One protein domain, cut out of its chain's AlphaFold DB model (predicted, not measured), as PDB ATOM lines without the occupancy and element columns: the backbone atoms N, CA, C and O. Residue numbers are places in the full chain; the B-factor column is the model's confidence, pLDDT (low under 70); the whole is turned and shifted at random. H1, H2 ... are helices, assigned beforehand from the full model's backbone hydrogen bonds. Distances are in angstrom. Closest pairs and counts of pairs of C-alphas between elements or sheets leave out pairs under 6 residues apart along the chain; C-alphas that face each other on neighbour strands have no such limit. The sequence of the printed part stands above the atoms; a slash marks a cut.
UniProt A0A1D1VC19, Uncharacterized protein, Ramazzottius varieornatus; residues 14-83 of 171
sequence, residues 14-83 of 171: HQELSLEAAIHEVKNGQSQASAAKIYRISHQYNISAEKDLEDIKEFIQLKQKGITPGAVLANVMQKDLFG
ATOM      1  N   HIS A  14     210.532 282.786 204.293       74.62
ATOM      2  CA  HIS A  14     210.995 281.705 203.423       74.62
ATOM      3  C   HIS A  14     210.263 281.678 202.070       74.62
ATOM      4  O   HIS A  14     210.898 281.500 201.031       74.62
ATOM      5  N   GLN A  15     208.945 281.903 202.063       76.31
ATOM      6  CA  GLN A  15     208.174 282.011 200.822       76.31
ATOM      7  C   GLN A  15     208.594 283.220 199.982       76.31
ATOM      8  O   GLN A  15     208.754 283.087 198.771       76.31
ATOM      9  N   GLU A  16     208.806 284.379 200.608       74.19
ATOM     10  CA  GLU A  16     209.271 285.589 199.923       74.19
ATOM     11  C   GLU A  16     210.669 285.388 199.325       74.19
ATOM     12  O   GLU A  16     210.863 285.665 198.146       74.19
ATOM     13  N   LEU A  17     211.610 284.810 200.077       75.62
ATOM     14  CA  LEU A  17     212.958 284.501 199.583       75.62
ATOM     15  C   LEU A  17     212.942 283.471 198.442       75.62
ATOM     16  O   LEU A  17     213.712 283.591 197.490       75.62
ATOM     17  N   SER A  18     212.049 282.479 198.500       80.06
ATOM     18  CA  SER A  18     211.861 281.493 197.426       80.06
ATOM     19  C   SER A  18     211.299 282.138 196.153       80.06
ATOM     20  O   SER A  18     211.759 281.838 195.049       80.06
ATOM     21  N   LEU A  19     210.353 283.072 196.297       72.25
ATOM     22  CA  LEU A  19     209.830 283.861 195.181       72.25
ATOM     23  C   LEU A  19     210.896 284.798 194.603       72.25
ATOM     24  O   LEU A  19     211.020 284.886 193.385       72.25
ATOM     25  N   GLU A  20     211.698 285.458 195.439       70.50
ATOM     26  CA  GLU A  20     212.791 286.325 194.985       70.50
ATOM     27  C   GLU A  20     213.894 285.542 194.260       70.50
ATOM     28  O   GLU A  20     214.361 285.987 193.209       70.50
ATOM     29  N   ALA A  21     214.251 284.349 194.743       71.06
ATOM     30  CA  ALA A  21     215.183 283.453 194.062       71.06
ATOM     31  C   ALA A  21     214.640 283.001 192.693       71.06
ATOM     32  O   ALA A  21     215.353 283.072 191.689       71.06
ATOM     33  N   ALA A  22     213.353 282.643 192.618       62.31
ATOM     34  CA  ALA A  22     212.690 282.305 191.359       62.31
ATOM     35  C   ALA A  22     212.640 283.502 190.388       62.31
ATOM     36  O   ALA A  22     212.820 283.340 189.181       62.31
ATOM     37  N   ILE A  23     212.444 284.725 190.890       64.50
ATOM     38  CA  ILE A  23     212.490 285.960 190.089       64.50
ATOM     39  C   ILE A  23     213.918 286.247 189.594       64.50
ATOM     40  O   ILE A  23     214.095 286.751 188.482       64.50
ATOM     41  N   HIS A  24     214.945 285.915 190.378       57.16
ATOM     42  CA  HIS A  24     216.338 286.074 189.971       57.16
ATOM     43  C   HIS A  24     216.731 285.089 188.853       57.16
ATOM     44  O   HIS A  24     217.382 285.494 187.891       57.16
ATOM     45  N   GLU A  25     216.260 283.837 188.891       56.81
ATOM     46  CA  GLU A  25     216.441 282.881 187.781       56.81
ATOM     47  C   GLU A  25     215.749 283.333 186.481       56.81
ATOM     48  O   GLU A  25     216.247 283.094 185.380       56.81
ATOM     49  N   VAL A  26     214.630 284.050 186.588       53.25
ATOM     50  CA  VAL A  26     213.877 284.589 185.439       53.25
ATOM     51  C   VAL A  26     214.633 285.708 184.728       53.25
ATOM     52  O   VAL A  26     214.560 285.816 183.501       53.25
ATOM     53  N   LYS A  27     215.411 286.517 185.461       50.91
ATOM     54  CA  LYS A  27     216.289 287.534 184.853       50.91
ATOM     55  C   LYS A  27     217.366 286.917 183.955       50.91
ATOM     56  O   LYS A  27     217.812 287.583 183.026       50.91
ATOM     57  N   ASN A  28     217.692 285.637 184.150       54.25
ATOM     58  CA  ASN A  28     218.607 284.873 183.299       54.25
ATOM     59  C   ASN A  28     217.928 284.262 182.052       54.25
ATOM     60  O   ASN A  28     218.513 283.418 181.376       54.25
ATOM     61  N   GLY A  29     216.707 284.694 181.707       54.06
ATOM     62  CA  GLY A  29     216.073 284.400 180.416       54.06
ATOM     63  C   GLY A  29     215.169 283.163 180.379       54.06
ATOM     64  O   GLY A  29     214.743 282.762 179.296       54.06
ATOM     65  N   GLN A  30     214.833 282.560 181.525       56.78
ATOM     66  CA  GLN A  30     213.835 281.485 181.594       56.78
ATOM     67  C   GLN A  30     212.430 282.045 181.866       56.78
ATOM     68  O   GLN A  30     212.229 282.883 182.742       56.78
ATOM     69  N   SER A  31     211.430 281.569 181.116       65.62
ATOM     70  CA  SER A  31     210.023 281.931 181.340       65.62
ATOM     71  C   SER A  31     209.589 281.526 182.758       65.62
ATOM     72  O   SER A  31     209.782 280.372 183.154       65.62
ATOM     73  N   GLN A  32     208.971 282.446 183.514       59.78
ATOM     74  CA  GLN A  32     208.470 282.211 184.885       59.78
ATOM     75  C   GLN A  32     207.636 280.931 185.002       59.78
ATOM     76  O   GLN A  32     207.747 280.187 185.975       59.78
ATOM     77  N   ALA A  33     206.840 280.633 183.974       65.88
ATOM     78  CA  ALA A  33     206.007 279.441 183.932       65.88
ATOM     79  C   ALA A  33     206.826 278.140 183.847       65.88
ATOM     80  O   ALA A  33     206.433 277.130 184.430       65.88
ATOM     81  N   SER A  34     207.962 278.146 183.140       68.75
ATOM     82  CA  SER A  34     208.825 276.964 183.024       68.75
ATOM     83  C   SER A  34     209.613 276.687 184.302       68.75
ATOM     84  O   SER A  34     209.635 275.540 184.743       68.75
ATOM     85  N   ALA A  35     210.175 277.717 184.940       69.62
ATOM     86  CA  ALA A  35     210.926 277.561 186.188       69.62
ATOM     87  C   ALA A  35     210.019 277.069 187.329       69.62
ATOM     88  O   ALA A  35     210.327 276.082 187.996       69.62
ATOM     89  N   ALA A  36     208.822 277.653 187.464       71.94
ATOM     90  CA  ALA A  36     207.832 277.208 188.444       71.94
ATOM     91  C   ALA A  36     207.383 275.751 188.225       71.94
ATOM     92  O   ALA A  36     207.103 275.030 189.183       71.94
ATOM     93  N   LYS A  37     207.315 275.294 186.968       78.00
ATOM     94  CA  LYS A  37     206.950 273.909 186.649       78.00
ATOM     95  C   LYS A  37     208.070 272.930 187.004       78.00
ATOM     96  O   LYS A  37     207.768 271.871 187.543       78.00
ATOM     97  N   ILE A  38     209.329 273.300 186.765       77.19
ATOM     98  CA  ILE A  38     210.499 272.509 187.172       77.19
ATOM     99  C   ILE A  38     210.557 272.395 188.699       77.19
ATOM    100  O   ILE A  38     210.676 271.288 189.206       77.19
ATOM    101  N   TYR A  39     210.357 273.499 189.422       76.06
ATOM    102  CA  TYR A  39     210.354 273.503 190.889       76.06
ATOM    103  C   TYR A  39     209.239 272.628 191.491       76.06
ATOM    104  O   TYR A  39     209.433 271.931 192.483       76.06
ATOM    105  N   ARG A  40     208.050 272.607 190.875       80.75
ATOM    106  CA  ARG A  40     206.970 271.695 191.299       80.75
ATOM    107  C   ARG A  40     207.338 270.229 191.090       80.75
ATOM    108  O   ARG A  40     207.048 269.406 191.950       80.75
ATOM    109  N   ILE A  41     207.960 269.913 189.957       79.12
ATOM    110  CA  ILE A  41     208.406 268.552 189.648       79.12
ATOM    111  C   ILE A  41     209.518 268.140 190.618       79.12
ATOM    112  O   ILE A  41     209.465 267.042 191.160       79.12
ATOM    113  N   SER A  42     210.480 269.018 190.900       79.62
ATOM    114  CA  SER A  42     211.582 268.700 191.809       79.62
ATOM    115  C   SER A  42     211.080 268.401 193.224       79.62
ATOM    116  O   SER A  42     211.459 267.385 193.797       79.62
ATOM    117  N   HIS A  43     210.131 269.190 193.743       78.94
ATOM    118  CA  HIS A  43     209.466 268.909 195.023       78.94
ATOM    119  C   HIS A  43     208.657 267.608 195.013       78.94
ATOM    120  O   HIS A  43     208.698 266.857 195.980       78.94
ATOM    121  N   GLN A  44     207.948 267.303 193.923       83.25
ATOM    122  CA  GLN A  44     207.138 266.084 193.827       83.25
ATOM    123  C   GLN A  44     207.986 264.802 193.845       83.25
ATOM    124  O   GLN A  44     207.533 263.778 194.353       83.25
ATOM    125  N   TYR A  45     209.204 264.857 193.303       80.31
ATOM    126  CA  TYR A  45     210.119 263.716 193.227       80.31
ATOM    127  C   TYR A  45     211.283 263.800 194.233       80.31
ATOM    128  O   TYR A  45     212.229 263.025 194.124       80.31
ATOM    129  N   ASN A  46     211.216 264.706 195.220       81.62
ATOM    130  CA  ASN A  46     212.262 264.948 196.231       81.62
ATOM    131  C   ASN A  46     213.664 265.201 195.645       81.62
ATOM    132  O   ASN A  46     214.687 264.871 196.248       81.62
ATOM    133  N   ILE A  47     213.714 265.818 194.469       77.56
ATOM    134  CA  ILE A  47     214.947 266.170 193.778       77.56
ATOM    135  C   ILE A  47     215.425 267.504 194.350       77.56
ATOM    136  O   ILE A  47     214.861 268.558 194.060       77.56
ATOM    137  N   SER A  48     216.429 267.442 195.220       73.62
ATOM    138  CA  SER A  48     216.957 268.603 195.953       73.62
ATOM    139  C   SER A  48     218.404 268.942 195.596       73.62
ATOM    140  O   SER A  48     218.888 270.002 195.988       73.62
ATOM    141  N   ALA A  49     219.096 268.084 194.840       79.19
ATOM    142  CA  ALA A  49     220.464 268.350 194.426       79.19
ATOM    143  C   ALA A  49     220.503 269.317 193.232       79.19
ATOM    144  O   ALA A  49     219.761 269.171 192.262       79.19
ATOM    145  N   GLU A  50     221.429 270.275 193.277       75.75
ATOM    146  CA  GLU A  50     221.648 271.240 192.188       75.75
ATOM    147  C   GLU A  50     222.008 270.548 190.863       75.75
ATOM    148  O   GLU A  50     221.565 270.979 189.802       75.75
ATOM    149  N   LYS A  51     222.742 269.428 190.927       83.31
ATOM    150  CA  LYS A  51     223.112 268.618 189.752       83.31
ATOM    151  C   LYS A  51     221.888 268.049 189.038       83.31
ATOM    152  O   LYS A  51     221.772 268.176 187.826       83.31
ATOM    153  N   ASP A  52     220.943 267.510 189.799       80.69
ATOM    154  CA  ASP A  52     219.731 266.916 189.237       80.69
ATOM    155  C   ASP A  52     218.842 267.983 188.573       80.69
ATOM    156  O   ASP A  52     218.146 267.716 187.591       80.69
ATOM    157  N   LEU A  53     218.872 269.220 189.082       79.44
ATOM    158  CA  LEU A  53     218.169 270.347 188.469       79.44
ATOM    159  C   LEU A  53     218.770 270.708 187.100       79.44
ATOM    160  O   LEU A  53     218.025 271.013 186.164       79.44
ATOM    161  N   GLU A  54     220.097 270.671 186.981       83.88
ATOM    162  CA  GLU A  54     220.823 270.864 185.721       83.88
ATOM    163  C   GLU A  54     220.475 269.752 184.715       83.88
ATOM    164  O   GLU A  54     220.108 270.047 183.574       83.88
ATOM    165  N   ASP A  55     220.459 268.493 185.161       84.88
ATOM    166  CA  ASP A  55     220.110 267.329 184.336       84.88
ATOM    167  C   ASP A  55     218.662 267.407 183.819       84.88
ATOM    168  O   ASP A  55     218.379 267.114 182.653       84.88
ATOM    169  N   ILE A  56     217.722 267.871 184.651       83.50
ATOM    170  CA  ILE A  56     216.330 268.108 184.239       83.50
ATOM    171  C   ILE A  56     216.257 269.226 183.193       83.50
ATOM    172  O   ILE A  56     215.509 269.110 182.213       83.50
ATOM    173  N   LYS A  57     217.024 270.311 183.371       83.38
ATOM    174  CA  LYS A  57     217.098 271.405 182.389       83.38
ATOM    175  C   LYS A  57     217.643 270.888 181.053       83.38
ATOM    176  O   LYS A  57     217.045 271.178 180.013       83.38
ATOM    177  N   GLU A  58     218.712 270.096 181.067       86.81
ATOM    178  CA  GLU A  58     219.281 269.475 179.867       86.81
ATOM    179  C   GLU A  58     218.276 268.529 179.194       86.81
ATOM    180  O   GLU A  58     218.024 268.632 177.990       86.81
ATOM    181  N   PHE A  59     217.611 267.674 179.971       86.31
ATOM    182  CA  PHE A  59     216.588 266.760 179.472       86.31
ATOM    183  C   PHE A  59     215.430 267.494 178.776       86.31
ATOM    184  O   PHE A  59     214.998 267.087 177.694       86.31
ATOM    185  N   ILE A  60     214.947 268.604 179.343       85.62
ATOM    186  CA  ILE A  60     213.893 269.424 178.723       85.62
ATOM    187  C   ILE A  60     214.371 269.997 177.383       85.62
ATOM    188  O   ILE A  60     213.628 269.956 176.399       85.62
ATOM    189  N   GLN A  61     215.610 270.486 177.309       87.75
ATOM    190  CA  GLN A  61     216.181 270.992 176.056       87.75
ATOM    191  C   GLN A  61     216.331 269.886 175.004       87.75
ATOM    192  O   GLN A  61     216.040 270.109 173.827       87.75
ATOM    193  N   LEU A  62     216.758 268.686 175.406       89.00
ATOM    194  CA  LEU A  62     216.853 267.528 174.515       89.00
ATOM    195  C   LEU A  62     215.475 267.129 173.978       89.00
ATOM    196  O   LEU A  62     215.324 266.927 172.773       89.00
ATOM    197  N   LYS A  63     214.445 267.129 174.832       87.88
ATOM    198  CA  LYS A  63     213.057 266.877 174.423       87.88
ATOM    199  C   LYS A  63     212.528 267.922 173.441       87.88
ATOM    200  O   LYS A  63     211.890 267.539 172.465       87.88
ATOM    201  N   GLN A  64     212.822 269.209 173.643       86.25
ATOM    202  CA  GLN A  64     212.461 270.273 172.691       86.25
ATOM    203  C   GLN A  64     213.121 270.082 171.321       86.25
ATOM    204  O   GLN A  64     212.521 270.389 170.296       86.25
ATOM    205  N   LYS A  65     214.339 269.535 171.299       89.06
ATOM    206  CA  LYS A  65     215.063 269.174 170.072       89.06
ATOM    207  C   LYS A  65     214.591 267.848 169.455       89.06
ATOM    208  O   LYS A  65     215.148 267.425 168.449       89.06
ATOM    209  N   GLY A  66     213.600 267.178 170.050       89.31
ATOM    210  CA  GLY A  66     213.104 265.874 169.601       89.31
ATOM    211  C   GLY A  66     214.039 264.702 169.917       89.31
ATOM    212  O   GLY A  66     213.828 263.598 169.419       89.31
ATOM    213  N   ILE A  67     215.063 264.910 170.748       88.88
ATOM    214  CA  ILE A  67     216.027 263.877 171.128       88.88
ATOM    215  C   ILE A  67     215.476 263.128 172.342       88.88
ATOM    216  O   ILE A  67     215.192 263.705 173.393       88.88
ATOM    217  N   THR A  68     215.301 261.818 172.197       90.19
ATOM    218  CA  THR A  68     214.859 260.954 173.293       90.19
ATOM    219  C   THR A  68     216.061 260.473 174.115       90.19
ATOM    220  O   THR A  68     217.141 260.285 173.556       90.19
ATOM    221  N   PRO A  69     215.900 260.202 175.424       86.75
ATOM    222  CA  PRO A  69     216.964 259.590 176.228       86.75
ATOM    223  C   PRO A  69     217.470 258.279 175.639       86.75
ATOM    224  O   PRO A  69     218.666 258.026 175.646       86.75
ATOM    225  N   GLY A  70     216.564 257.478 175.070       89.44
ATOM    226  CA  GLY A  70     216.928 256.245 174.381       89.44
ATOM    227  C   GLY A  70     217.867 256.493 173.202       89.44
ATOM    228  O   GLY A  70     218.809 255.735 173.018       89.44
ATOM    229  N   ALA A  71     217.680 257.582 172.450       89.06
ATOM    230  CA  ALA A  71     218.601 257.960 171.381       89.06
ATOM    231  C   ALA A  71     219.969 258.407 171.925       89.06
ATOM    232  O   ALA A  71     220.996 258.075 171.336       89.06
ATOM    233  N   VAL A  72     220.010 259.132 173.049       88.94
ATOM    234  CA  VAL A  72     221.280 259.494 173.706       88.94
ATOM    235  C   VAL A  72     222.022 258.234 174.143       88.94
ATOM    236  O   VAL A  72     223.187 258.063 173.791       88.94
ATOM    237  N   LEU A  73     221.327 257.321 174.823       90.56
ATOM    238  CA  LEU A  73     221.893 256.058 175.284       90.56
ATOM    239  C   LEU A  73     222.374 255.193 174.116       90.56
ATOM    240  O   LEU A  73     223.506 254.721 174.133       90.56
ATOM    241  N   ALA A  74     221.562 255.042 173.070       89.81
ATOM    242  CA  ALA A  74     221.930 254.275 171.884       89.81
ATOM    243  C   ALA A  74     223.186 254.840 171.207       89.81
ATOM    244  O   ALA A  74     224.049 254.073 170.801       89.81
ATOM    245  N   ASN A  75     223.330 256.167 171.135       87.31
ATOM    246  CA  ASN A  75     224.525 256.798 170.572       87.31
ATOM    247  C   ASN A  75     225.780 256.555 171.420       87.31
ATOM    248  O   ASN A  75     226.863 256.388 170.860       87.31
ATOM    249  N   VAL A  76     225.653 256.557 172.751       89.06
ATOM    250  CA  VAL A  76     226.759 256.215 173.660       89.06
ATOM    251  C   VAL A  76     227.149 254.752 173.459       89.06
ATOM    252  O   VAL A  76     228.292 254.471 173.117       89.06
ATOM    253  N   MET A  77     226.177 253.839 173.516       90.31
ATOM    254  CA  MET A  77     226.414 252.412 173.293       90.31
ATOM    255  C   MET A  77     226.993 252.127 171.906       90.31
ATOM    256  O   MET A  77     227.868 251.282 171.767       90.31
ATOM    257  N   GLN A  78     226.545 252.834 170.868       88.06
ATOM    258  CA  GLN A  78     227.072 252.661 169.520       88.06
ATOM    259  C   GLN A  78     228.550 253.057 169.439       88.06
ATOM    260  O   GLN A  78     229.326 252.361 168.788       88.06
ATOM    261  N   LYS A  79     228.950 254.147 170.103       88.00
ATOM    262  CA  LYS A  79     230.357 254.568 170.163       88.00
ATOM    263  C   LYS A  79     231.212 253.589 170.960       88.00
ATOM    264  O   LYS A  79     232.317 253.288 170.523       88.00
ATOM    265  N   ASP A  80     230.697 253.088 172.078       87.44
ATOM    266  CA  ASP A  80     231.426 252.155 172.940       87.44
ATOM    267  C   ASP A  80     231.586 250.776 172.281       87.44
ATOM    268  O   ASP A  80     232.654 250.175 172.354       87.44
ATOM    269  N   LEU A  81     230.545 250.287 171.597       89.19
ATOM    270  CA  LEU A  81     230.535 248.962 170.968       89.19
ATOM    271  C   LEU A  81     231.211 248.937 169.595       89.19
ATOM    272  O   LEU A  81     231.904 247.976 169.272       89.19
ATOM    273  N   PHE A  82     230.987 249.959 168.765       82.88
ATOM    274  CA  PHE A  82     231.435 249.961 167.366       82.88
ATOM    275  C   PHE A  82     232.590 250.929 167.094       82.88
ATOM    276  O   PHE A  82     233.089 250.980 165.969       82.88
ATOM    277  N   GLY A  83     233.034 251.687 168.102       80.12
ATOM    278  CA  GLY A  83     234.028 252.738 167.925       80.12
ATOM    279  C   GLY A  83     233.533 253.867 167.016       80.12
ATOM    280  O   GLY A  83     232.354 253.970 166.663       80.12
TER     281      GLY A  83
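What this domain is: This is residues 14 to 83 of the 171 residues of an uncharacterized protein of Ramazzottius varieornatus (UniProt A0A1D1VC19). Four helices follow one another in an open zigzag: H1 and H2 make a V, H3 turns back from the far end of H2, and H4 leads away from H3 as an arm. Residues 73 to 83 stick out, and there is no common core. The printed part has 70 residues, with four named helices, H1 to H4, and no named strand; the class is all helix. The whole is loose, with a radius of gyration of the C-alphas of 15.8 A, and spans 53 by 24 by 16 A.

Where its parts are: H1, residues 14 to 27, begins at C-alpha 14 (210.995, 281.705, 203.423) and is 20.2 A long. H2, residues 32 to 44, measures 18.5 A. H3, residues 50 to 64, is 21.6 A long and begins at C-alpha 50 (221.648, 271.240, 192.188). H4, residues 69 to 82, measures 19.5 A and ends at C-alpha 82 (231.435, 249.961, 167.366).

How they stand to each other: H1 touches H2 with residues 22 to 26 alone, and H2 touches H1 with residues 32 to 36 alone; the closest C-alphas, of Val 26 and Gln 32, are 5.9 A apart. They run opposite ways at a steep tilt of 49 degrees. H2 and H3 are close but not clearly touching, the closest C-alphas, of Ser 42 and Leu 53, being 7.6 A apart; they run opposite ways at a steep tilt of 58 degrees. H3 and H4 are close but not clearly touching, with C-alphas 59 and 69 the closest at 7.9 A, and are about perpendicular at 86 degrees. H1 is apart from H3 and H4, and H2 from H4. In H1, H2, H3 and H4 every O i to N i+4 pair is within hydrogen-bond range.

The domain as a whole: The C-alphas of Glu 16 and Phe 82 are the two farthest apart, at 53.1 A. The printed part has no cut, and its three links are tight. Residues 22 to 35 have pLDDT under 70; the mean of the printed part is 78.1.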